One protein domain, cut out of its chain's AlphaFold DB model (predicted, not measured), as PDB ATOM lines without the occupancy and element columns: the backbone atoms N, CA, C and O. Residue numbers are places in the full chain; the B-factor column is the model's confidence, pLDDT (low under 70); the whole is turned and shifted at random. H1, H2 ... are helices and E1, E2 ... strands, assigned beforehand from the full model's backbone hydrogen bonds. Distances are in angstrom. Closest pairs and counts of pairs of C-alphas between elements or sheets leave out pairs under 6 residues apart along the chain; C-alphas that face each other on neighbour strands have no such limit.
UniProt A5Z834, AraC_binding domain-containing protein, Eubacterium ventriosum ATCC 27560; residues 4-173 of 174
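What this domain is: This is residues 4 to 173 of the 174 residues of the protein "AraC_binding domain-containing protein" of Eubacterium ventriosum ATCC 27560 (UniProt A5Z834). What shape does the domain have? Two strongly twisted sheets, partly face to face, make a sandwich wound as a jelly roll, one long hairpin folded over both sheets with nested pairs E1 with E8, E2 with E7, E3 with E6 and E4 with E5. H4 and H5 reach out at one end, where residues 134 to 140 stick out, and H2 lies at the other end, from which the long link, residues 21 to 40, leads back to the sandwich, its residues 38 to 39 pairing with residues 66 to 67 of E2. What is it made of? The printed part has 170 residues, of mixed class, in the order H1 H2 H3 E1 E2 E3 E4 E5 E6 E7 E8 H4 H5 E9 H6; the antiparallel sheets run E1 E8 E3 E6 E9 and E2 E7 E4 E5. It is compact, with a radius of gyration of the C-alphas of 16.0 A and spans of 52 by 39 by 34 A.

Where its parts are: Where do the elements lie? H1 is residues 4 to 10, from C-alpha 4 at (-38.509, 22.472, 15.367), H2 14 to 20, H3 41 to 44, E1 51 to 55, E2 62 to 67, E3 70 to 77, 22.1 A long, E4 79 to 84 and E5 87 to 92. E6 is residues 95 to 99, E7 105 to 107, E8 115 to 121, 19.5 A long, H4 123 to 132, H5 139 to 149, 15.1 A long, and E9 157 to 161. Where does the last one end? H6 is residues 167 to 171, with C-alpha 171 at (-33.286, 33.145, 16.079).

How they stand to each other: Which atoms join the strands? Within hydrogen-bond range are N 52 and O 120 of E1 and E8, 3.0 A, N 119 and O 72 of E8 and E3, 2.7 A, N 73 and O 97 of E3 and E6, 2.8 A, and N 96 and O 160 of E6 and E9, 2.8 A. So are N 65 and O 105 of E2 and E7, 2.8 A, N 83 and O 106 of E7 and E4, 2.8 A, and N 82 and O 89 of the hairpin E4 and E5, 2.8 A. How do the sheets stand? The parts that face each other are 9.7 A centre to centre, their best planes 38 degrees apart. Where are the helices? H1 stands up from the five-strand sheet at 51 degrees, its closest C-alphas to E8 being Arg 10 and Val 115, 6.1 A; H5, on the same face, only just stands up, at 42 degrees. H3 and H4 only graze that sheet, H2 and H6 are on neither sheet, and H4 and H5 are close but not clearly touching, their closest C-alphas, Pro 123 and Val 149, 6.0 A apart. Are their backbones complete? Every O i to N i+4 pair is within hydrogen-bond range in H1, H2, H5 and H6, against 5 of 6 in H4, and H3 is too short for one.

The domain as a whole: How far does it reach? The two C-alphas farthest apart, of Gly 22 and Glu 136, are 52.9 A apart. Is it whole and sure? The printed part has no cut, and H2 to H3 is the long link, with 20 residues. The mean pLDDT of the printed part is 85.2, and residues 129 to 140, 150 to 155 and 162 to 173 are under 70.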
ATOM      1  N   LYS A   4     -37.755  22.208  14.141       82.88
ATOM      2  CA  LYS A   4     -38.509  22.472  15.367       82.88
ATOM      3  C   LYS A   4     -38.956  23.929  15.386       82.88
ATOM      4  O   LYS A   4     -40.141  24.192  15.570       82.88
ATOM      5  N   LEU A   5     -38.038  24.845  15.083       80.44
ATOM      6  CA  LEU A   5     -38.352  26.269  14.965       80.44
ATOM      7  C   LEU A   5     -39.393  26.533  13.866       80.44
ATOM      8  O   LEU A   5     -40.318  27.312  14.068       80.44
ATOM      9  N   TYR A   6     -39.301  25.846  12.721       84.19
ATOM     10  CA  TYR A   6     -40.326  25.957  11.677       84.19
ATOM     11  C   TYR A   6     -41.718  25.555  12.179       84.19
ATOM     12  O   TYR A   6     -42.695  26.248  11.898       84.19
ATOM     13  N   LYS A   7     -41.813  24.441  12.914       86.75
ATOM     14  CA  LYS A   7     -43.082  23.962  13.478       86.75
ATOM     15  C   LYS A   7     -43.666  24.962  14.471       86.75
ATOM     16  O   LYS A   7     -44.864  25.208  14.425       86.75
ATOM     17  N   GLU A   8     -42.828  25.556  15.316       88.06
ATOM     18  CA  GLU A   8     -43.253  26.589  16.263       88.06
ATOM     19  C   GLU A   8     -43.790  27.831  15.539       88.06
ATOM     20  O   GLU A   8     -44.896  28.275  15.840       88.06
ATOM     21  N   LEU A   9     -43.064  28.332  14.534       89.31
ATOM     22  CA  LEU A   9     -43.451  29.522  13.764       89.31
ATOM     23  C   LEU A   9     -44.679  29.311  12.869       89.31
ATOM     24  O   LEU A   9     -45.360  30.273  12.529       89.31
ATOM     25  N   ARG A  10     -44.967  28.070  12.458       92.88
ATOM     26  CA  ARG A  10     -46.133  27.763  11.617       92.88
ATOM     27  C   ARG A  10     -47.444  27.725  12.410       92.88
ATOM     28  O   ARG A  10     -48.504  27.863  11.793       92.88
ATOM     29  N   ASN A  11     -47.393  27.533  13.730       95.06
ATOM     30  CA  ASN A  11     -48.586  27.427  14.571       95.06
ATOM     31  C   ASN A  11     -49.528  28.622  14.368       95.06
ATOM     32  O   ASN A  11     -49.080  29.757  14.241       95.06
ATOM     33  N   ILE A  12     -50.833  28.351  14.329       96.44
ATOM     34  CA  ILE A  12     -51.854  29.395  14.205       96.44
ATOM     35  C   ILE A  12     -51.932  30.146  15.534       96.44
ATOM     36  O   ILE A  12     -52.232  29.551  16.577       96.44
ATOM     37  N   THR A  13     -51.647  31.443  15.488       95.94
ATOM     38  CA  THR A  13     -51.729  32.337  16.649       95.94
ATOM     39  C   THR A  13     -53.182  32.580  17.055       95.94
ATOM     40  O   THR A  13     -54.107  32.300  16.295       95.94
ATOM     41  N   ASP A  14     -53.416  33.103  18.258       95.81
ATOM     42  CA  ASP A  14     -54.785  33.394  18.700       95.81
ATOM     43  C   ASP A  14     -55.459  34.464  17.830       95.81
ATOM     44  O   ASP A  14     -56.626  34.311  17.480       95.81
ATOM     45  N   GLU A  15     -54.708  35.468  17.371       96.25
ATOM     46  CA  GLU A  15     -55.201  36.450  16.401       96.25
ATOM     47  C   GLU A  15     -55.600  35.784  15.075       96.25
ATOM     48  O   GLU A  15     -56.693  36.023  14.562       96.25
ATOM     49  N   GLU A  16     -54.757  34.901  14.532       97.25
ATOM     50  CA  GLU A  16     -55.063  34.179  13.291       97.25
ATOM     51  C   GLU A  16     -56.272  33.249  13.438       97.25
ATOM     52  O   GLU A  16     -57.050  33.115  12.494       97.25
ATOM     53  N   LYS A  17     -56.482  32.634  14.611       97.44
ATOM     54  CA  LYS A  17     -57.700  31.848  14.876       97.44
ATOM     55  C   LYS A  17     -58.946  32.721  14.764       97.44
ATOM     56  O   LYS A  17     -59.918  32.293  14.149       97.44
ATOM     57  N   GLU A  18     -58.923  33.921  15.337       96.75
ATOM     58  CA  GLU A  18     -60.052  34.855  15.271       96.75
ATOM     59  C   GLU A  18     -60.300  35.351  13.837       96.75
ATOM     60  O   GLU A  18     -61.451  35.468  13.416       96.75
ATOM     61  N   ILE A  19     -59.237  35.578  13.059       97.31
ATOM     62  CA  ILE A  19     -59.320  35.899  11.623       97.31
ATOM     63  C   ILE A  19     -60.000  34.766  10.854       97.31
ATOM     64  O   ILE A  19     -60.987  34.991  10.155       97.31
ATOM     65  N   LEU A  20     -59.535  33.531  11.043       97.06
ATOM     66  CA  LEU A  20     -60.096  32.345  10.389       97.06
ATOM     67  C   LEU A  20     -61.549  32.052  10.805       97.06
ATOM     68  O   LEU A  20     -62.257  31.347  10.089       97.06
ATOM     69  N   GLN A  21     -62.010  32.601  11.933       96.81
ATOM     70  CA  GLN A  21     -63.403  32.529  12.389       96.81
ATOM     71  C   GLN A  21     -64.315  33.610  11.779       96.81
ATOM     72  O   GLN A  21     -65.499  33.653  12.110       96.81
ATOM     73  N   GLY A  22     -63.802  34.444  10.868       93.75
ATOM     74  CA  GLY A  22     -64.594  35.412  10.102       93.75
ATOM     75  C   GLY A  22     -64.409  36.870  10.523       93.75
ATOM     76  O   GLY A  22     -65.301  37.681  10.297       93.75
ATOM     77  N   ARG A  23     -63.284  37.227  11.155       95.00
ATOM     78  CA  ARG A  23     -62.935  38.639  11.362       95.00
ATOM     79  C   ARG A  23     -62.411  39.241  10.054       95.00
ATOM     80  O   ARG A  23     -61.417  38.775   9.510       95.00
ATOM     81  N   ASP A  24     -63.034  40.337   9.624       91.12
ATOM     82  CA  ASP A  24     -62.751  40.964   8.322       91.12
ATOM     83  C   ASP A  24     -61.619  42.007   8.335       91.12
ATOM     84  O   ASP A  24     -61.112  42.381   7.282       91.12
ATOM     85  N   ASN A  25     -61.236  42.523   9.509       94.44
ATOM     86  CA  ASN A  25     -60.219  43.574   9.644       94.44
ATOM     87  C   ASN A  25     -59.271  43.298  10.814       94.44
ATOM     88  O   ASN A  25     -59.659  42.656  11.790       94.44
ATOM     89  N   ILE A  26     -58.043  43.819  10.734       95.12
ATOM     90  CA  ILE A  26     -57.081  43.737  11.838       95.12
ATOM     91  C   ILE A  26     -57.660  44.362  13.113       95.12
ATOM     92  O   ILE A  26     -58.358  45.381  13.064       95.12
ATOM     93  N   ASP A  27     -57.336  43.793  14.276       94.88
ATOM     94  CA  ASP A  27     -57.642  44.464  15.537       94.88
ATOM     95  C   ASP A  27     -56.638  45.597  15.754       94.88
ATOM     96  O   ASP A  27     -55.551  45.410  16.301       94.88
ATOM     97  N   ARG A  28     -57.018  46.804  15.326       93.75
ATOM     98  CA  ARG A  28     -56.171  48.001  15.428       93.75
ATOM     99  C   ARG A  28     -55.658  48.249  16.846       93.75
ATOM    100  O   ARG A  28     -54.585  48.822  16.984       93.75
ATOM    101  N   ARG A  29     -56.357  47.799  17.894       94.00
ATOM    102  CA  ARG A  29     -55.932  47.999  19.292       94.00
ATOM    103  C   ARG A  29     -54.645  47.244  19.630       94.00
ATOM    104  O   ARG A  29     -53.944  47.664  20.549       94.00
ATOM    105  N   LEU A  30     -54.337  46.171  18.897       93.75
ATOM    106  CA  LEU A  30     -53.096  45.404  19.044       93.75
ATOM    107  C   LEU A  30     -51.879  46.143  18.470       93.75
ATOM    108  O   LEU A  30     -50.759  45.885  18.897       93.75
ATOM    109  N   TYR A  31     -52.093  47.068  17.530       94.94
ATOM    110  CA  TYR A  31     -51.025  47.644  16.706       94.94
ATOM    111  C   TYR A  31     -50.901  49.160  16.823       94.94
ATOM    112  O   TYR A  31     -49.795  49.682  16.809       94.94
ATOM    113  N   MET A  32     -52.012  49.884  16.941       93.81
ATOM    114  CA  MET A  32     -52.083  51.328  16.711       93.81
ATOM    115  C   MET A  32     -52.813  52.045  17.846       93.81
ATOM    116  O   MET A  32     -53.750  51.513  18.448       93.81
ATOM    117  N   GLU A  33     -52.408  53.283  18.122       91.56
ATOM    118  CA  GLU A  33     -53.212  54.192  18.944       91.56
ATOM    119  C   GLU A  33     -54.473  54.656  18.197       91.56
ATOM    120  O   GLU A  33     -54.577  54.543  16.970       91.56
ATOM    121  N   GLN A  34     -55.457  55.180  18.934       85.62
ATOM    122  CA  GLN A  34     -56.684  55.693  18.319       85.62
ATOM    123  C   GLN A  34     -56.368  56.786  17.286       85.62
ATOM    124  O   GLN A  34     -55.586  57.690  17.557       85.62
ATOM    125  N   GLN A  35     -57.016  56.707  16.117       83.62
ATOM    126  CA  GLN A  35     -56.879  57.667  15.006       83.62
ATOM    127  C   GLN A  35     -55.464  57.772  14.397       83.62
ATOM    128  O   GLN A  35     -55.165  58.746  13.714       83.62
ATOM    129  N   SER A  36     -54.605  56.774  14.615       90.12
ATOM    130  CA  SER A  36     -53.272  56.693  14.010       90.12
ATOM    131  C   SER A  36     -53.184  55.519  13.042       90.12
ATOM    132  O   SER A  36     -53.666  54.435  13.366       90.12
ATOM    133  N   ASP A  37     -52.523  55.715  11.901       92.81
ATOM    134  CA  ASP A  37     -52.117  54.646  10.974       92.81
ATOM    135  C   ASP A  37     -50.631  54.283  11.146       92.81
ATOM    136  O   ASP A  37     -49.985  53.765  10.242       92.81
ATOM    137  N   ILE A  38     -50.076  54.567  12.327       94.44
ATOM    138  CA  ILE A  38     -48.722  54.184  12.725       94.44
ATOM    139  C   ILE A  38     -48.821  52.958  13.628       94.44
ATOM    140  O   ILE A  38     -49.412  53.033  14.713       94.44
ATOM    141  N   ILE A  39     -48.226  51.841  13.207       95.38
ATOM    142  CA  ILE A  39     -48.023  50.695  14.095       95.38
ATOM    143  C   ILE A  39     -46.975  51.091  15.138       95.38
ATOM    144  O   ILE A  39     -45.855  51.466  14.795       95.38
ATOM    145  N   ASN A  40     -47.375  51.014  16.404       94.12
ATOM    146  CA  ASN A  40     -46.650  51.524  17.557       94.12
ATOM    147  C   ASN A  40     -45.837  50.416  18.229       94.12
ATOM    148  O   ASN A  40     -46.388  49.434  18.740       94.12
ATOM    149  N   ALA A  41     -44.527  50.611  18.294       93.81
ATOM    150  CA  ALA A  41     -43.580  49.669  18.863       93.81
ATOM    151  C   ALA A  41     -43.918  49.318  20.320       93.81
ATOM    152  O   ALA A  41     -43.777  48.164  20.713       93.81
ATOM    153  N   ASN A  42     -44.430  50.268  21.114       92.56
ATOM    154  CA  ASN A  42     -44.770  50.048  22.526       92.56
ATOM    155  C   ASN A  42     -45.948  49.087  22.728       92.56
ATOM    156  O   ASN A  42     -46.122  48.566  23.827       92.56
ATOM    157  N   LYS A  43     -46.766  48.846  21.695       94.31
ATOM    158  CA  LYS A  43     -47.813  47.814  21.744       94.31
ATOM    159  C   LYS A  43     -47.277  46.419  21.434       94.31
ATOM    160  O   LYS A  43     -47.893  45.427  21.813       94.31
ATOM    161  N   LEU A  44     -46.138  46.341  20.746       93.44
ATOM    162  CA  LEU A  44     -45.552  45.091  20.267       93.44
ATOM    163  C   LEU A  44     -44.377  44.609  21.126       93.44
ATOM    164  O   LEU A  44     -44.154  43.400  21.219       93.44
ATOM    165  N   LEU A  45     -43.632  45.540  21.725       92.06
ATOM    166  CA  LEU A  45     -42.473  45.301  22.580       92.06
ATOM    167  C   LEU A  45     -42.886  45.138  24.043       92.06
ATOM    168  O   LEU A  45     -43.723  45.870  24.564       92.06
ATOM    169  N   GLU A  46     -42.227  44.215  24.739       88.19
ATOM    170  CA  GLU A  46     -42.284  44.172  26.198       88.19
ATOM    171  C   GLU A  46     -41.514  45.353  26.803       88.19
ATOM    172  O   GLU A  46     -40.514  45.823  26.250       88.19
ATOM    173  N   GLN A  47     -41.943  45.804  27.981       85.06
ATOM    174  CA  GLN A  47     -41.342  46.947  28.659       85.06
ATOM    175  C   GLN A  47     -39.829  46.754  28.870       85.06
ATOM    176  O   GLN A  47     -39.381  45.776  29.464       85.06
ATOM    177  N   GLY A  48     -39.039  47.716  28.386       85.50
ATOM    178  CA  GLY A  48     -37.578  47.710  28.496       85.50
ATOM    179  C   GLY A  48     -36.841  46.929  27.400       85.50
ATOM    180  O   GLY A  48     -35.614  47.032  27.327       85.50
ATOM    181  N   LYS A  49     -37.544  46.195  26.523       89.56
ATOM    182  CA  LYS A  49     -36.937  45.581  25.332       89.56
ATOM    183  C   LYS A  49     -36.851  46.598  24.191       89.56
ATOM    184  O   LYS A  49     -37.756  47.393  23.979       89.56
ATOM    185  N   ILE A  50     -35.749  46.545  23.441       90.12
ATOM    186  CA  ILE A  50     -35.492  47.404  22.265       90.12
ATOM    187  C   ILE A  50     -35.562  46.640  20.937       90.12
ATOM    188  O   ILE A  50     -35.414  47.223  19.867       90.12
ATOM    189  N   ILE A  51     -35.751  45.325  21.017       91.19
ATOM    190  CA  ILE A  51     -35.965  44.429  19.890       91.19
ATOM    191  C   ILE A  51     -36.925  43.322  20.326       91.19
ATOM    192  O   ILE A  51     -36.841  42.837  21.458       91.19
ATOM    193  N   THR A  52     -37.827  42.921  19.439       92.62
ATOM    194  CA  THR A  52     -38.614  41.693  19.594       92.62
ATOM    195  C   THR A  52     -38.821  41.016  18.246       92.62
ATOM    196  O   THR A  52     -38.665  41.639  17.194       92.62
ATOM    197  N   ILE A  53     -39.159  39.732  18.289       91.75
ATOM    198  CA  ILE A  53     -39.464  38.911  17.121       91.75
ATOM    199  C   ILE A  53     -40.892  38.422  17.280       91.75
ATOM    200  O   ILE A  53     -41.263  37.900  18.333       91.75
ATOM    201  N   ARG A  54     -41.693  38.579  16.233       93.25
ATOM    202  CA  ARG A  54     -43.086  38.140  16.213       93.25
ATOM    203  C   ARG A  54     -43.358  37.327  14.949       93.25
ATOM    204  O   ARG A  54     -42.783  37.638  13.905       93.25
ATOM    205  N   PRO A  55     -44.220  36.299  15.006       94.31
ATOM    206  CA  PRO A  55     -44.762  35.699  13.796       94.31
ATOM    207  C   PRO A  55     -45.473  36.765  12.959       94.31
ATOM    208  O   PRO A  55     -46.146  37.638  13.508       94.31
ATOM    209  N   HIS A  56     -45.319  36.688  11.644       96.62
ATOM    210  CA  HIS A  56     -46.092  37.505  10.721       96.62
ATOM    211  C   HIS A  56     -47.536  36.994  10.667       96.62
ATOM    212  O   HIS A  56     -47.755  35.823  10.351       96.62
ATOM    213  N   THR A  57     -48.514  37.850  10.961       97.06
ATOM    214  CA  THR A  57     -49.936  37.475  10.948       97.06
ATOM    215  C   THR A  57     -50.402  37.178   9.522       97.06
ATOM    216  O   THR A  57     -50.329  38.035   8.640       97.06
ATOM    217  N   ARG A  58     -50.893  35.958   9.278       97.56
ATOM    218  CA  ARG A  58     -51.419  35.521   7.973       97.56
ATOM    219  C   ARG A  58     -52.920  35.812   7.838       97.56
ATOM    220  O   ARG A  58     -53.585  36.239   8.779       97.56
ATOM    221  N   PHE A  59     -53.467  35.513   6.658       98.19
ATOM    222  CA  PHE A  59     -54.907  35.449   6.351       98.19
ATOM    223  C   PHE A  59     -55.681  36.768   6.295       98.19
ATOM    224  O   PHE A  59     -56.825  36.754   5.846       98.19
ATOM    225  N   ILE A  60     -55.086  37.896   6.683       98.12
ATOM    226  CA  ILE A  60     -55.771  39.190   6.692       98.12
ATOM    227  C   ILE A  60     -54.985  40.271   5.964       98.12
ATOM    228  O   ILE A  60     -53.764  40.214   5.846       98.12
ATOM    229  N   HIS A  61     -55.717  41.251   5.445       98.06
ATOM    230  CA  HIS A  61     -55.149  42.439   4.832       98.06
ATOM    231  C   HIS A  61     -54.765  43.431   5.926       98.06
ATOM    232  O   HIS A  61     -55.593  43.759   6.776       98.06
ATOM    233  N   PHE A  62     -53.523  43.913   5.891       97.62
ATOM    234  CA  PHE A  62     -53.108  45.073   6.675       97.62
ATOM    235  C   PHE A  62     -53.211  46.308   5.774       97.62
ATOM    236  O   PHE A  62     -52.418  46.420   4.830       97.62
ATOM    237  N   PRO A  63     -54.153  47.236   6.046       97.00
ATOM    238  CA  PRO A  63     -54.292  48.477   5.288       97.00
ATOM    239  C   PRO A  63     -53.020  49.324   5.333       97.00
ATOM    240  O   PRO A  63     -52.164  49.098   6.182       97.00
ATOM    241  N   LYS A  64     -52.918  50.332   4.457       96.69
ATOM    242  CA  LYS A  64     -51.782  51.269   4.432       96.69
ATOM    243  C   LYS A  64     -51.468  51.831   5.823       96.69
ATOM    244  O   LYS A  64     -52.346  52.396   6.470       96.69
ATOM    245  N   HIS A  65     -50.216  51.693   6.242       95.75
ATOM    246  CA  HIS A  65     -49.705  52.145   7.533       95.75
ATOM    247  C   HIS A  65     -48.211  52.482   7.453       95.75
ATOM    248  O   HIS A  65     -47.536  52.166   6.474       95.75
ATOM    249  N   THR A  66     -47.693  53.124   8.496       94.50
ATOM    250  CA  THR A  66     -46.252  53.324   8.732       94.50
ATOM    251  C   THR A  66     -45.858  52.763  10.101       94.50
ATOM    252  O   THR A  66     -46.700  52.233  10.829       94.50
ATOM    253  N   HIS A  67     -44.588  52.908  10.480       93.50
ATOM    254  CA  HIS A  67     -44.031  52.375  11.727       93.50
ATOM    255  C   HIS A  67     -43.279  53.458  12.501       93.50
ATOM    256  O   HIS A  67     -42.661  54.336  11.901       93.50
ATOM    257  N   ASP A  68     -43.268  53.369  13.829       92.88
ATOM    258  CA  ASP A  68     -42.342  54.132  14.686       92.88
ATOM    259  C   ASP A  68     -41.089  53.317  15.080       92.88
ATOM    260  O   ASP A  68     -40.326  53.703  15.966       92.88
ATOM    261  N   TYR A  69     -40.857  52.199  14.387       92.88
ATOM    262  CA  TYR A  69     -39.701  51.314  14.514       92.88
ATOM    263  C   TYR A  69     -39.193  50.862  13.139       92.88
ATOM    264  O   TYR A  69     -39.875  51.006  12.123       92.88
ATOM    265  N   ILE A  70     -37.983  50.308  13.098       91.25
ATOM    266  CA  ILE A  70     -37.442  49.664  11.897       91.25
ATOM    267  C   ILE A  70     -37.982  48.239  11.850       91.25
ATOM    268  O   ILE A  70     -37.754  47.461  12.784       91.25
ATOM    269  N   GLU A  71     -38.679  47.899  10.771       93.69
ATOM    270  CA  GLU A  71     -39.180  46.546  10.554       93.69
ATOM    271  C   GLU A  71     -38.210  45.765   9.668       93.69
ATOM    272  O   GLU A  71     -37.743  46.248   8.633       93.69
ATOM    273  N   VAL A  72     -37.911  44.531  10.068       93.06
ATOM    274  CA  VAL A  72     -37.262  43.560   9.186       93.06
ATOM    275  C   VAL A  72     -38.150  42.336   9.089       93.06
ATOM    276  O   VAL A  72     -38.516  41.769  10.110       93.06
ATOM    277  N   ILE A  73     -38.484  41.901   7.882       95.12
ATOM    278  CA  ILE A  73     -39.304  40.712   7.654       95.12
ATOM    279  C   ILE A  73     -38.419  39.636   7.048       95.12
ATOM    280  O   ILE A  73     -37.771  39.866   6.030       95.12
ATOM    281  N   TYR A  74     -38.387  38.459   7.662       93.88
ATOM    282  CA  TYR A  74     -37.724  37.292   7.092       93.88
ATOM    283  C   TYR A  74     -38.745  36.256   6.636       93.88
ATOM    284  O   TYR A  74     -39.548  35.780   7.443       93.88
ATOM    285  N   MET A  75     -38.666  35.850   5.370       95.25
ATOM    286  CA  MET A  75     -39.554  34.834   4.814       95.25
ATOM    287  C   MET A  75     -39.012  33.424   5.069       95.25
ATOM    288  O   MET A  75     -38.052  32.961   4.445       95.25
ATOM    289  N   CYS A  76     -39.652  32.693   5.975       92.94
ATOM    290  CA  CYS A  76     -39.250  31.344   6.362       92.94
ATOM    291  C   CYS A  76     -39.680  30.269   5.350       92.94
ATOM    292  O   CYS A  76     -38.939  29.310   5.105       92.94
ATOM    293  N   SER A  77     -40.884  30.398   4.790       94.31
ATOM    294  CA  SER A  77     -41.483  29.455   3.834       94.31
ATOM    295  C   SER A  77     -42.574  30.142   3.024       94.31
ATOM    296  O   SER A  77     -43.307  30.926   3.599       94.31
ATOM    297  N   GLY A  78     -42.734  29.798   1.745       96.44
ATOM    298  CA  GLY A  78     -43.736  30.427   0.882       96.44
ATOM    299  C   GLY A  78     -43.336  31.845   0.475       96.44
ATOM    300  O   GLY A  78     -42.142  32.107   0.292       96.44
ATOM    301  N   SER A  79     -44.325  32.731   0.357       98.19
ATOM    302  CA  SER A  79     -44.129  34.132  -0.040       98.19
ATOM    303  C   SER A  79     -45.152  35.079   0.595       98.19
ATOM    304  O   SER A  79     -46.317  34.708   0.727       98.19
ATOM    305  N   THR A  80     -44.777  36.326   0.870       98.50
ATOM    306  CA  THR A  80     -45.720  37.413   1.200       98.50
ATOM    307  C   THR A  80     -45.723  38.481   0.110       98.50
ATOM    308  O   THR A  80     -44.760  38.647  -0.636       98.50
ATOM    309  N   THR A  81     -46.833  39.212  -0.021       98.56
ATOM    310  CA  THR A  81     -46.934  40.351  -0.943       98.56
ATOM    311  C   THR A  81     -47.174  41.629  -0.160       98.56
ATOM    312  O   THR A  81     -48.168  41.755   0.554       98.56
ATOM    313  N   HIS A  82     -46.284  42.591  -0.358       98.12
ATOM    314  CA  HIS A  82     -46.335  43.917   0.231       98.12
ATOM    315  C   HIS A  82     -46.535  44.956  -0.873       98.12
ATOM    316  O   HIS A  82     -46.048  44.799  -1.993       98.12
ATOM    317  N   ILE A  83     -47.240  46.033  -0.562       97.44
ATOM    318  CA  ILE A  83     -47.290  47.246  -1.369       97.44
ATOM    319  C   ILE A  83     -46.568  48.307  -0.550       97.44
ATOM    320  O   ILE A  83     -47.053  48.715   0.500       97.44
ATOM    321  N   ILE A  84     -45.382  48.710  -0.996       95.19
ATOM    322  CA  ILE A  84     -44.536  49.664  -0.282       95.19
ATOM    323  C   ILE A  84     -44.411  50.911  -1.142       95.19
ATOM    324  O   ILE A  84     -43.885  50.849  -2.254       95.19
ATOM    325  N   ASN A  85     -44.923  52.035  -0.641       91.81
ATOM    326  CA  ASN A  85     -45.034  53.293  -1.385       91.81
ATOM    327  C   ASN A  85     -45.601  53.069  -2.798       91.81
ATOM    328  O   ASN A  85     -44.965  53.400  -3.796       91.81
ATOM    329  N   ASP A  86     -46.757  52.402  -2.862       92.25
ATOM    330  CA  ASP A  86     -47.488  52.058  -4.092       92.25
ATOM    331  C   ASP A  86     -46.772  51.090  -5.055       92.25
ATOM    332  O   ASP A  86     -47.299  50.772  -6.123       92.25
ATOM    333  N   ASN A  87     -45.614  50.545  -4.672       93.62
ATOM    334  CA  ASN A  87     -44.897  49.542  -5.452       93.62
ATOM    335  C   ASN A  87     -45.102  48.146  -4.866       93.62
ATOM    336  O   ASN A  87     -44.901  47.914  -3.675       93.62
ATOM    337  N   LYS A  88     -45.468  47.187  -5.720       96.62
ATOM    338  CA  LYS A  88     -45.624  45.789  -5.316       96.62
ATOM    339  C   LYS A  88     -44.256  45.137  -5.103       96.62
ATOM    340  O   LYS A  88     -43.442  45.088  -6.022       96.62
ATOM    341  N   VAL A  89     -44.062  44.554  -3.927       96.50
ATOM    342  CA  VAL A  89     -42.901  43.749  -3.544       96.50
ATOM    343  C   VAL A  89     -43.386  42.364  -3.131       96.50
ATOM    344  O   VAL A  89     -44.263  42.234  -2.280       96.50
ATOM    345  N   VAL A  90     -42.827  41.322  -3.742       97.88
ATOM    346  CA  VAL A  90     -43.047  39.934  -3.319       97.88
ATOM    347  C   VAL A  90     -41.803  39.492  -2.569       97.88
ATOM    348  O   VAL A  90     -40.706  39.599  -3.109       97.88
ATOM    349  N   LEU A  91     -41.982  39.054  -1.325       97.44
ATOM    350  CA  LEU A  91     -40.903  38.548  -0.495       97.44
ATOM    351  C   LEU A  91     -40.919  37.024  -0.541       97.44
ATOM    352  O   LEU A  91     -41.891  36.401  -0.112       97.44
ATOM    353  N   GLU A  92     -39.855  36.429  -1.066       96.69
ATOM    354  CA  GLU A  92     -39.762  34.987  -1.275       96.69
ATOM    355  C   GLU A  92     -38.972  34.307  -0.157       96.69
ATOM    356  O   GLU A  92     -38.126  34.905   0.510       96.69
ATOM    357  N   LYS A  93     -39.206  33.008   0.042       93.75
ATOM    358  CA  LYS A  93     -38.472  32.196   1.023       93.75
ATOM    359  C   LYS A  93     -36.955  32.447   0.988       93.75
ATOM    360  O   LYS A  93     -36.293  32.245  -0.032       93.75
ATOM    361  N   GLY A  94     -36.385  32.728   2.160       88.81
ATOM    362  CA  GLY A  94     -34.953  32.968   2.353       88.81
ATOM    363  C   GLY A  94     -34.533  34.427   2.185       88.81
ATOM    364  O   GLY A  94     -33.348  34.735   2.343       88.81
ATOM    365  N   GLU A  95     -35.476  35.313   1.880       92.00
ATOM    366  CA  GLU A  95     -35.229  36.741   1.729       92.00
ATOM    367  C   GLU A  95     -35.562  37.507   3.013       92.00
ATOM    368  O   GLU A  95     -36.448  37.138   3.790       92.00
ATOM    369  N   LEU A  96     -34.794  38.571   3.234       92.62
ATOM    370  CA  LEU A  96     -35.018  39.595   4.240       92.62
ATOM    371  C   LEU A  96     -35.491  40.864   3.550       92.62
ATOM    372  O   LEU A  96     -34.822  41.327   2.631       92.62
ATOM    373  N   LEU A  97     -36.564  41.454   4.053       93.69
ATOM    374  CA  LEU A  97     -37.047  42.773   3.679       93.69
ATOM    375  C   LEU A  97     -36.793  43.736   4.833       93.69
ATOM    376  O   LEU A  97     -37.341  43.546   5.912       93.69
ATOM    377  N   PHE A  98     -35.981  44.763   4.610       91.50
ATOM    378  CA  PHE A  98     -35.767  45.842   5.575       91.50
ATOM    379  C   PHE A  98     -36.622  47.041   5.203       91.50
ATOM    380  O   PHE A  98     -36.590  47.469   4.047       91.50
ATOM    381  N   LEU A  99     -37.320  47.602   6.187       91.00
ATOM    382  CA  LEU A  99     -38.172  48.771   6.034       91.00
ATOM    383  C   LEU A  99     -37.788  49.836   7.062       91.00
ATOM    384  O   LEU A  99     -37.822  49.617   8.274       91.00
ATOM    385  N   SER A 100     -37.425  51.014   6.559       87.69
ATOM    386  CA  SER A 100     -37.273  52.222   7.376       87.69
ATOM    387  C   SER A 100     -38.619  52.676   7.957       87.69
ATOM    388  O   SER A 100     -39.650  52.490   7.313       87.69
ATOM    389  N   MET A 101     -38.600  53.405   9.079       86.88
ATOM    390  CA  MET A 101     -39.801  53.974   9.728       86.88
ATOM    391  C   MET A 101     -40.686  54.821   8.791       86.88
ATOM    392  O   MET A 101     -41.902  54.872   8.947       86.88
ATOM    393  N   ASN A 102     -40.086  55.469   7.786       84.75
ATOM    394  CA  ASN A 102     -40.793  56.347   6.847       84.75
ATOM    395  C   ASN A 102     -41.501  55.596   5.703       84.75
ATOM    396  O   ASN A 102     -42.157  56.233   4.878       84.75
ATOM    397  N   ALA A 103     -41.331  54.275   5.586       90.25
ATOM    398  CA  ALA A 103     -41.955  53.505   4.517       90.25
ATOM    399  C   ALA A 103     -43.458  53.337   4.788       90.25
ATOM    400  O   ALA A 103     -43.846  52.840   5.847       90.25
ATOM    401  N   VAL A 104     -44.297  53.717   3.819       93.94
ATOM    402  CA  VAL A 104     -45.726  53.381   3.839       93.94
ATOM    403  C   VAL A 104     -45.881  51.971   3.296       93.94
ATOM    404  O   VAL A 104     -45.489  51.702   2.159       93.94
ATOM    405  N   GLN A 105     -46.461  51.087   4.094       95.75
ATOM    406  CA  GLN A 105     -46.641  49.683   3.771       95.75
ATOM    407  C   GLN A 105     -48.112  49.293   3.835       95.75
ATOM    408  O   GLN A 105     -48.874  49.741   4.680       95.75
ATOM    409  N   GLU A 106     -48.495  48.408   2.934       97.50
ATOM    410  CA  GLU A 106     -49.743  47.665   2.936       97.50
ATOM    411  C   GLU A 106     -49.392  46.196   2.684       97.50
ATOM    412  O   GLU A 106     -48.451  45.893   1.943       97.50
ATOM    413  N   ILE A 107     -50.096  45.269   3.333       97.94
ATOM    414  CA  ILE A 107     -49.753  43.840   3.290       97.94
ATOM    415  C   ILE A 107     -50.981  43.058   2.859       97.94
ATOM    416  O   ILE A 107     -52.049  43.163   3.462       97.94
ATOM    417  N   LEU A 108     -50.827  42.280   1.790       98.38
ATOM    418  CA  LEU A 108     -51.903  41.437   1.290       98.38
ATOM    419  C   LEU A 108     -52.000  40.140   2.110       98.38
ATOM    420  O   LEU A 108     -50.971  39.649   2.577       98.38
ATOM    421  N   PRO A 109     -53.206  39.548   2.236       98.12
ATOM    422  CA  PRO A 109     -53.396  38.303   2.972       98.12
ATOM    423  C   PRO A 109     -52.453  37.189   2.506       98.12
ATOM    424  O   PRO A 109     -52.451  36.801   1.334       98.12
ATOM    425  N   ALA A 110     -51.680  36.653   3.446       97.94
ATOM    426  CA  ALA A 110     -50.817  35.497   3.239       97.94
ATOM    427  C   ALA A 110     -51.574  34.178   3.486       97.94
ATOM    428  O   ALA A 110     -52.603  34.157   4.172       97.94
ATOM    429  N   LYS A 111     -51.079  33.065   2.937       97.44
ATOM    430  CA  LYS A 111     -51.683  31.730   3.097       97.44
ATOM    431  C   LYS A 111     -51.087  30.998   4.294       97.44
ATOM    432  O   LYS A 111     -50.066  31.379   4.848       97.44
ATOM    433  N   GLU A 112     -51.677  29.858   4.637       95.81
ATOM    434  CA  GLU A 112     -51.272  29.062   5.804       95.81
ATOM    435  C   GLU A 112     -49.785  28.669   5.798       95.81
ATOM    436  O   GLU A 112     -49.136  28.654   6.843       95.81
ATOM    437  N   ASN A 113     -49.228  28.372   4.623       95.69
ATOM    438  CA  ASN A 113     -47.835  27.940   4.475       95.69
ATOM    439  C   ASN A 113     -46.851  29.091   4.201       95.69
ATOM    440  O   ASN A 113     -45.650  28.830   4.074       95.69
ATOM    441  N   ASP A 114     -47.354  30.327   4.121       97.56
ATOM    442  CA  ASP A 114     -46.557  31.542   3.967       97.56
ATOM    443  C   ASP A 114     -46.131  32.017   5.361       97.56
ATOM    444  O   ASP A 114     -46.805  32.806   6.016       97.56
ATOM    445  N   VAL A 115     -45.027  31.459   5.854       96.38
ATOM    446  CA  VAL A 115     -44.525  31.703   7.211       96.38
ATOM    447  C   VAL A 115     -43.410  32.733   7.149       96.38
ATOM    448  O   VAL A 115     -42.374  32.476   6.533       96.38
ATOM    449  N   ALA A 116     -43.586  33.856   7.833       96.12
ATOM    450  CA  ALA A 116     -42.564  34.878   8.013       96.12
ATOM    451  C   ALA A 116     -42.460  35.286   9.486       96.12
ATOM    452  O   ALA A 116     -43.344  34.996  10.296       96.12
ATOM    453  N   VAL A 117     -41.361  35.949   9.829       95.50
ATOM    454  CA  VAL A 117     -41.176  36.588  11.134       95.50
ATOM    455  C   VAL A 117     -40.838  38.054  10.940       95.50
ATOM    456  O   VAL A 117     -40.023  38.392  10.080       95.50
ATOM    457  N   ASN A 118     -41.441  38.899  11.767       95.06
ATOM    458  CA  ASN A 118     -41.167  40.323  11.814       95.06
ATOM    459  C   ASN A 118     -40.242  40.593  13.001       95.06
ATOM    460  O   ASN A 118     -40.524  40.204  14.139       95.06
ATOM    461  N   PHE A 119     -39.140  41.273  12.735       93.81
ATOM    462  CA  PHE A 119     -38.277  41.867  13.737       93.81
ATOM    463  C   PHE A 119     -38.716  43.314  13.920       93.81
ATOM    464  O   PHE A 119     -38.689  44.106  12.978       93.81
ATOM    465  N   ILE A 120     -39.100  43.643  15.145       93.94
ATOM    466  CA  ILE A 120     -39.505  44.983  15.559       93.94
ATOM    467  C   ILE A 120     -38.299  45.578  16.271       93.94
ATOM    468  O   ILE A 120     -37.973  45.149  17.381       93.94
ATOM    469  N   ILE A 121     -37.589  46.495  15.616       91.75
ATOM    470  CA  ILE A 121     -36.292  46.978  16.092       91.75
ATOM    471  C   ILE A 121     -36.373  48.479  16.345       91.75
ATOM    472  O   ILE A 121     -36.541  49.273  15.418       91.75
ATOM    473  N   LEU A 122     -36.217  48.881  17.607       91.38
ATOM    474  CA  LEU A 122     -36.120  50.297  17.934       91.38
ATOM    475  C   LEU A 122     -34.789  50.875  17.418       91.38
ATOM    476  O   LEU A 122     -33.760  50.189  17.481       91.38
ATOM    477  N   PRO A 123     -34.756  52.139  16.959       86.56
ATOM    478  CA  PRO A 123     -33.529  52.786  16.485       86.56
ATOM    479  C   PRO A 123     -32.342  52.699  17.461       86.56
ATOM    480  O   PRO A 123     -31.187  52.580  17.045       86.56
ATOM    481  N   GLU A 124     -32.608  52.698  18.770       86.06
ATOM    482  CA  GLU A 124     -31.611  52.573  19.836       86.06
ATOM    483  C   GLU A 124     -30.807  51.270  19.758       86.06
ATOM    484  O   GLU A 124     -29.648  51.241  20.183       86.06
ATOM    485  N   PHE A 125     -31.392  50.196  19.218       84.31
ATOM    486  CA  PHE A 125     -30.682  48.938  19.008       84.31
ATOM    487  C   PHE A 125     -29.535  49.114  18.016       84.31
ATOM    488  O   PHE A 125     -28.425  48.672  18.302       84.31
ATOM    489  N   PHE A 126     -29.764  49.804  16.896       74.44
ATOM    490  CA  PHE A 126     -28.732  50.026  15.883       74.44
ATOM    491  C   PHE A 126     -27.594  50.879  16.432       74.44
ATOM    492  O   PHE A 126     -26.435  50.515  16.254       74.44
ATOM    493  N   ASN A 127     -27.909  51.922  17.206       71.25
ATOM    494  CA  ASN A 127     -26.889  52.723  17.887       71.25
ATOM    495  C   ASN A 127     -25.989  51.856  18.788       71.25
ATOM    496  O   ASN A 127     -24.777  52.041  18.812       71.25
ATOM    497  N   LYS A 128     -26.554  50.883  19.518       73.56
ATOM    498  CA  LYS A 128     -25.778  49.987  20.394       73.56
ATOM    499  C   LYS A 128     -25.026  48.902  19.624       73.56
ATOM    500  O   LYS A 128     -23.834  48.718  19.848       73.56
ATOM    501  N   ALA A 129     -25.708  48.187  18.732       68.56
ATOM    502  CA  ALA A 129     -25.144  47.069  17.980       68.56
ATOM    503  C   ALA A 129     -23.966  47.520  17.111       68.56
ATOM    504  O   ALA A 129     -22.952  46.836  17.034       68.56
ATOM    505  N   LEU A 130     -24.061  48.706  16.516       62.41
ATOM    506  CA  LEU A 130     -23.029  49.241  15.636       62.41
ATOM    507  C   LEU A 130     -21.837  49.831  16.391       62.41
ATOM    508  O   LEU A 130     -20.755  49.902  15.817       62.41
ATOM    509  N   ASN A 131     -21.995  50.185  17.667       64.25
ATOM    510  CA  ASN A 131     -20.859  50.479  18.545       64.25
ATOM    511  C   ASN A 131     -20.116  49.202  18.971       64.25
ATOM    512  O   ASN A 131     -18.923  49.252  19.235       64.25
ATOM    513  N   MET A 132     -20.817  48.066  19.059       60.66
ATOM    514  CA  MET A 132     -20.227  46.769  19.426       60.66
ATOM    515  C   MET A 132     -19.576  46.056  18.243       60.66
ATOM    516  O   MET A 132     -18.638  45.282  18.414       60.66
ATOM    517  N   ILE A 133     -20.094  46.287  17.042       58.75
ATOM    518  CA  ILE A 133     -19.468  45.839  15.813       58.75
ATOM    519  C   ILE A 133     -18.288  46.790  15.564       58.75
ATOM    520  O   ILE A 133     -18.468  47.863  14.988       58.75
ATOM    521  N   GLU A 134     -17.086  46.385  15.993       54.25
ATOM    522  CA  GLU A 134     -15.778  46.966  15.622       54.25
ATOM    523  C   GLU A 134     -15.498  46.825  14.110       54.25
ATOM    524  O   GLU A 134     -14.395  46.514  13.673       54.25
ATOM    525  N   MET A 135     -16.511  47.004  13.263       54.16
ATOM    526  CA  MET A 135     -16.255  47.330  11.875       54.16
ATOM    527  C   MET A 135     -15.657  48.727  11.891       54.16
ATOM    528  O   MET A 135     -16.318  49.668  12.348       54.16
ATOM    529  N   GLU A 136     -14.412  48.823  11.420       53.69
ATOM    530  CA  GLU A 136     -13.787  50.078  11.001       53.69
ATOM    531  C   GLU A 136     -14.835  50.968  10.326       53.69
ATOM    532  O   GLU A 136     -15.720  50.447   9.639       53.69
ATOM    533  N   GLU A 137     -14.757  52.284  10.554       58.91
ATOM    534  CA  GLU A 137     -15.633  53.290   9.945       58.91
ATOM    535  C   GLU A 137     -15.848  52.979   8.458       58.91
ATOM    536  O   GLU A 137     -14.998  53.222   7.603       58.91
ATOM    537  N   SER A 138     -16.980  52.344   8.161       65.44
ATOM    538  CA  SER A 138     -17.289  51.842   6.835       65.44
ATOM    539  C   SER A 138     -18.397  52.720   6.288       65.44
ATOM    540  O   SER A 138     -19.480  52.735   6.869       65.44
ATOM    541  N   PRO A 139     -18.204  53.380   5.139       68.69
ATOM    542  CA  PRO A 139     -19.267  54.149   4.495       68.69
ATOM    543  C   PRO A 139     -20.556  53.341   4.269       68.69
ATOM    544  O   PRO A 139     -21.647  53.900   4.228       68.69
ATOM    545  N   LEU A 140     -20.454  52.008   4.164       67.56
ATOM    546  CA  LEU A 140     -21.610  51.113   4.082       67.56
ATOM    547  C   LEU A 140     -22.410  51.062   5.393       67.56
ATOM    548  O   LEU A 140     -23.637  51.003   5.363       67.56
ATOM    549  N   LYS A 141     -21.723  51.084   6.538       71.88
ATOM    550  CA  LYS A 141     -22.334  51.120   7.872       71.88
ATOM    551  C   LYS A 141     -23.155  52.394   8.032       71.88
ATOM    552  O   LYS A 141     -24.339  52.309   8.349       71.88
ATOM    553  N   ASP A 142     -22.545  53.540   7.746       72.56
ATOM    554  CA  ASP A 142     -23.198  54.845   7.865       72.56
ATOM    555  C   ASP A 142     -24.375  54.953   6.899       72.56
ATOM    556  O   ASP A 142     -25.467  55.343   7.305       72.56
ATOM    557  N   PHE A 143     -24.213  54.473   5.663       74.75
ATOM    558  CA  PHE A 143     -25.306  54.409   4.700       74.75
ATOM    559  C   PHE A 143     -26.498  53.585   5.213       74.75
ATOM    560  O   PHE A 143     -27.640  54.029   5.091       74.75
ATOM    561  N   ILE A 144     -26.266  52.408   5.808       73.19
ATOM    562  CA  ILE A 144     -27.340  51.572   6.372       73.19
ATOM    563  C   ILE A 144     -28.025  52.288   7.547       73.19
ATOM    564  O   ILE A 144     -29.257  52.281   7.620       73.19
ATOM    565  N   ILE A 145     -27.260  52.934   8.434       74.00
ATOM    566  CA  ILE A 145     -27.814  53.713   9.556       74.00
ATOM    567  C   ILE A 145     -28.681  54.849   9.028       74.00
ATOM    568  O   ILE A 145     -29.844  54.965   9.403       74.00
ATOM    569  N   GLU A 146     -28.130  55.688   8.159       76.12
ATOM    570  CA  GLU A 146     -28.821  56.861   7.634       76.12
ATOM    571  C   GLU A 146     -30.075  56.479   6.848       76.12
ATOM    572  O   GLU A 146     -31.087  57.175   6.917       76.12
ATOM    573  N   SER A 147     -30.031  55.349   6.147       76.31
ATOM    574  CA  SER A 147     -31.150  54.827   5.367       76.31
ATOM    575  C   SER A 147     -32.281  54.279   6.249       76.31
ATOM    576  O   SER A 147     -33.451  54.502   5.946       76.31
ATOM    577  N   LEU A 148     -31.962  53.579   7.345       74.56
ATOM    578  CA  LEU A 148     -32.967  52.931   8.204       74.56
ATOM    579  C   LEU A 148     -33.447  53.817   9.366       74.56
ATOM    580  O   LEU A 148     -34.634  53.814   9.693       74.56
ATOM    581  N   VAL A 149     -32.532  54.567   9.988       73.50
ATOM    582  CA  VAL A 149     -32.768  55.409  11.178       73.50
ATOM    583  C   VAL A 149     -33.050  56.871  10.803       73.50
ATOM    584  O   VAL A 149     -33.608  57.622  11.607       73.50
ATOM    585  N   GLY A 150     -32.650  57.305   9.603       64.12
ATOM    586  CA  GLY A 150     -32.665  58.706   9.185       64.12
ATOM    587  C   GLY A 150     -34.001  59.421   9.414       64.12
ATOM    588  O   GLY A 150     -35.045  59.045   8.885       64.12
ATOM    589  N   LYS A 151     -33.952  60.534  10.158       56.56
ATOM    590  CA  LYS A 151     -35.117  61.364  10.529       56.56
ATOM    591  C   LYS A 151     -35.692  62.225   9.389       56.56
ATOM    592  O   LYS A 151     -36.620  62.993   9.627       56.56
ATOM    593  N   LYS A 152     -35.141  62.172   8.171       48.91
ATOM    594  CA  LYS A 152     -35.567  63.020   7.045       48.91
ATOM    595  C   LYS A 152     -35.715  62.212   5.769       48.91
ATOM    596  O   LYS A 152     -34.697  61.894   5.174       48.91
ATOM    597  N   GLY A 153     -36.958  61.967   5.343       52.25
ATOM    598  CA  GLY A 153     -37.378  61.709   3.953       52.25
ATOM    599  C   GLY A 153     -36.757  60.520   3.209       52.25
ATOM    600  O   GLY A 153     -37.235  60.178   2.134       52.25
ATOM    601  N   ASN A 154     -35.724  59.890   3.758       58.41
ATOM    602  CA  ASN A 154     -35.062  58.747   3.174       58.41
ATOM    603  C   ASN A 154     -35.937  57.528   3.433       58.41
ATOM    604  O   ASN A 154     -36.311  57.223   4.569       58.41
ATOM    605  N   ILE A 155     -36.298  56.888   2.332       65.31
ATOM    606  CA  ILE A 155     -37.044  55.646   2.285       65.31
ATOM    607  C   ILE A 155     -36.034  54.597   1.865       65.31
ATOM    608  O   ILE A 155     -35.452  54.690   0.783       65.31
ATOM    609  N   ALA A 156     -35.836  53.607   2.720       71.62
ATOM    610  CA  ALA A 156     -34.926  52.519   2.436       71.62
ATOM    611  C   ALA A 156     -35.680  51.199   2.425       71.62
ATOM    612  O   ALA A 156     -36.358  50.846   3.391       71.62
ATOM    613  N   ILE A 157     -35.543  50.496   1.305       78.81
ATOM    614  CA  ILE A 157     -36.050  49.148   1.112       78.81
ATOM    615  C   ILE A 157     -34.866  48.314   0.653       78.81
ATOM    616  O   ILE A 157     -34.308  48.559  -0.418       78.81
ATOM    617  N   PHE A 158     -34.483  47.332   1.461       82.56
ATOM    618  CA  PHE A 158     -33.447  46.374   1.089       82.56
ATOM    619  C   PHE A 158     -34.047  44.979   1.056       82.56
ATOM    620  O   PHE A 158     -34.649  44.553   2.039       82.56
ATOM    621  N   ILE A 159     -33.850  44.272  -0.058       81.88
ATOM    622  CA  ILE A 159     -34.131  42.841  -0.154       81.88
ATOM    623  C   ILE A 159     -32.793  42.116  -0.194       81.88
ATOM    624  O   ILE A 159     -32.027  42.261  -1.148       81.88
ATOM    625  N   LEU A 160     -32.491  41.362   0.861       82.31
ATOM    626  CA  LEU A 160     -31.264  40.577   0.966       82.31
ATOM    627  C   LEU A 160     -31.600  39.094   0.924       82.31
ATOM    628  O   LEU A 160     -32.443  38.618   1.679       82.31
ATOM    629  N   LYS A 161     -30.896  38.339   0.082       79.62
ATOM    630  CA  LYS A 161     -31.039  36.886   0.014       79.62
ATOM    631  C   LYS A 161     -29.987  36.224   0.889       79.62
ATOM    632  O   LYS A 161     -28.792  36.334   0.615       79.62
ATOM    633  N   LEU A 162     -30.416  35.540   1.945       67.44
ATOM    634  CA  LEU A 162     -29.488  34.856   2.840       67.44
ATOM    635  C   LEU A 162     -29.082  33.494   2.273       67.44
ATOM    636  O   LEU A 162     -29.917  32.695   1.848       67.44
ATOM    637  N   GLN A 163     -27.787  33.185   2.342       58.41
ATOM    638  CA  GLN A 163     -27.318  31.814   2.172       58.41
ATOM    639  C   GLN A 163     -27.624  30.997   3.439       58.41
ATOM    640  O   GLN A 163     -27.538  31.487   4.565       58.41
ATOM    641  N   MET A 164     -27.992  29.727   3.245       51.00
ATOM    642  CA  MET A 164     -28.720  28.850   4.182       51.00
ATOM    643  C   MET A 164     -28.117  28.675   5.602       51.00
ATOM    644  O   MET A 164     -28.800  28.164   6.488       51.00
ATOM    645  N   PHE A 165     -26.875  29.102   5.851       49.78
ATOM    646  CA  PHE A 165     -26.136  28.877   7.102       49.78
ATOM    647  C   PHE A 165     -26.301  29.960   8.192       49.78
ATOM    648  O   PHE A 165     -25.938  29.707   9.340       49.78
ATOM    649  N   CYS A 166     -26.864  31.139   7.900       52.78
ATOM    650  CA  CYS A 166     -26.879  32.254   8.867       52.78
ATOM    651  C   CYS A 166     -28.074  32.268   9.846       52.78
ATOM    652  O   CYS A 166     -27.980  32.872  10.913       52.78
ATOM    653  N   LEU A 167     -29.184  31.591   9.533       50.75
ATOM    654  CA  LEU A 167     -30.474  31.866  10.182       50.75
ATOM    655  C   LEU A 167     -30.642  31.281  11.597       50.75
ATOM    656  O   LEU A 167     -31.130  31.968  12.492       50.75
ATOM    657  N   CYS A 168     -30.217  30.032  11.836       48.00
ATOM    658  CA  CYS A 168     -30.404  29.397  13.150       48.00
ATOM    659  C   CYS A 168     -29.650  30.133  14.267       48.00
ATOM    660  O   CYS A 168     -30.072  30.094  15.413       48.00
ATOM    661  N   ARG A 169     -28.556  30.836  13.951       50.34
ATOM    662  CA  ARG A 169     -27.786  31.584  14.956       50.34
ATOM    663  C   ARG A 169     -28.459  32.878  15.410       50.34
ATOM    664  O   ARG A 169     -28.178  33.296  16.524       50.34
ATOM    665  N   ILE A 170     -29.298  33.490  14.573       56.31
ATOM    666  CA  ILE A 170     -29.992  34.744  14.904       56.31
ATOM    667  C   ILE A 170     -31.213  34.440  15.778       56.31
ATOM    668  O   ILE A 170     -31.368  35.039  16.833       56.31
ATOM    669  N   LEU A 171     -32.031  33.459  15.385       49.97
ATOM    670  CA  LEU A 171     -33.286  33.145  16.079       49.97
ATOM    671  C   LEU A 171     -33.103  32.344  17.385       49.97
ATOM    672  O   LEU A 171     -33.974  32.398  18.237       49.97
ATOM    673  N   LEU A 172     -31.989  31.619  17.568       45.81
ATOM    674  CA  LEU A 172     -31.719  30.840  18.795       45.81
ATOM    675  C   LEU A 172     -30.919  31.608  19.867       45.81
ATOM    676  O   LEU A 172     -30.598  31.031  20.906       45.81
ATOM    677  N   LYS A 173     -30.521  32.862  19.610       43.91
ATOM    678  CA  LYS A 173     -29.695  33.677  20.527       43.91
ATOM    679  C   LYS A 173     -30.376  34.961  21.021       43.91
ATOM    680  O   LYS A 173     -29.726  35.721  21.738       43.91
TER     681      LYS A 173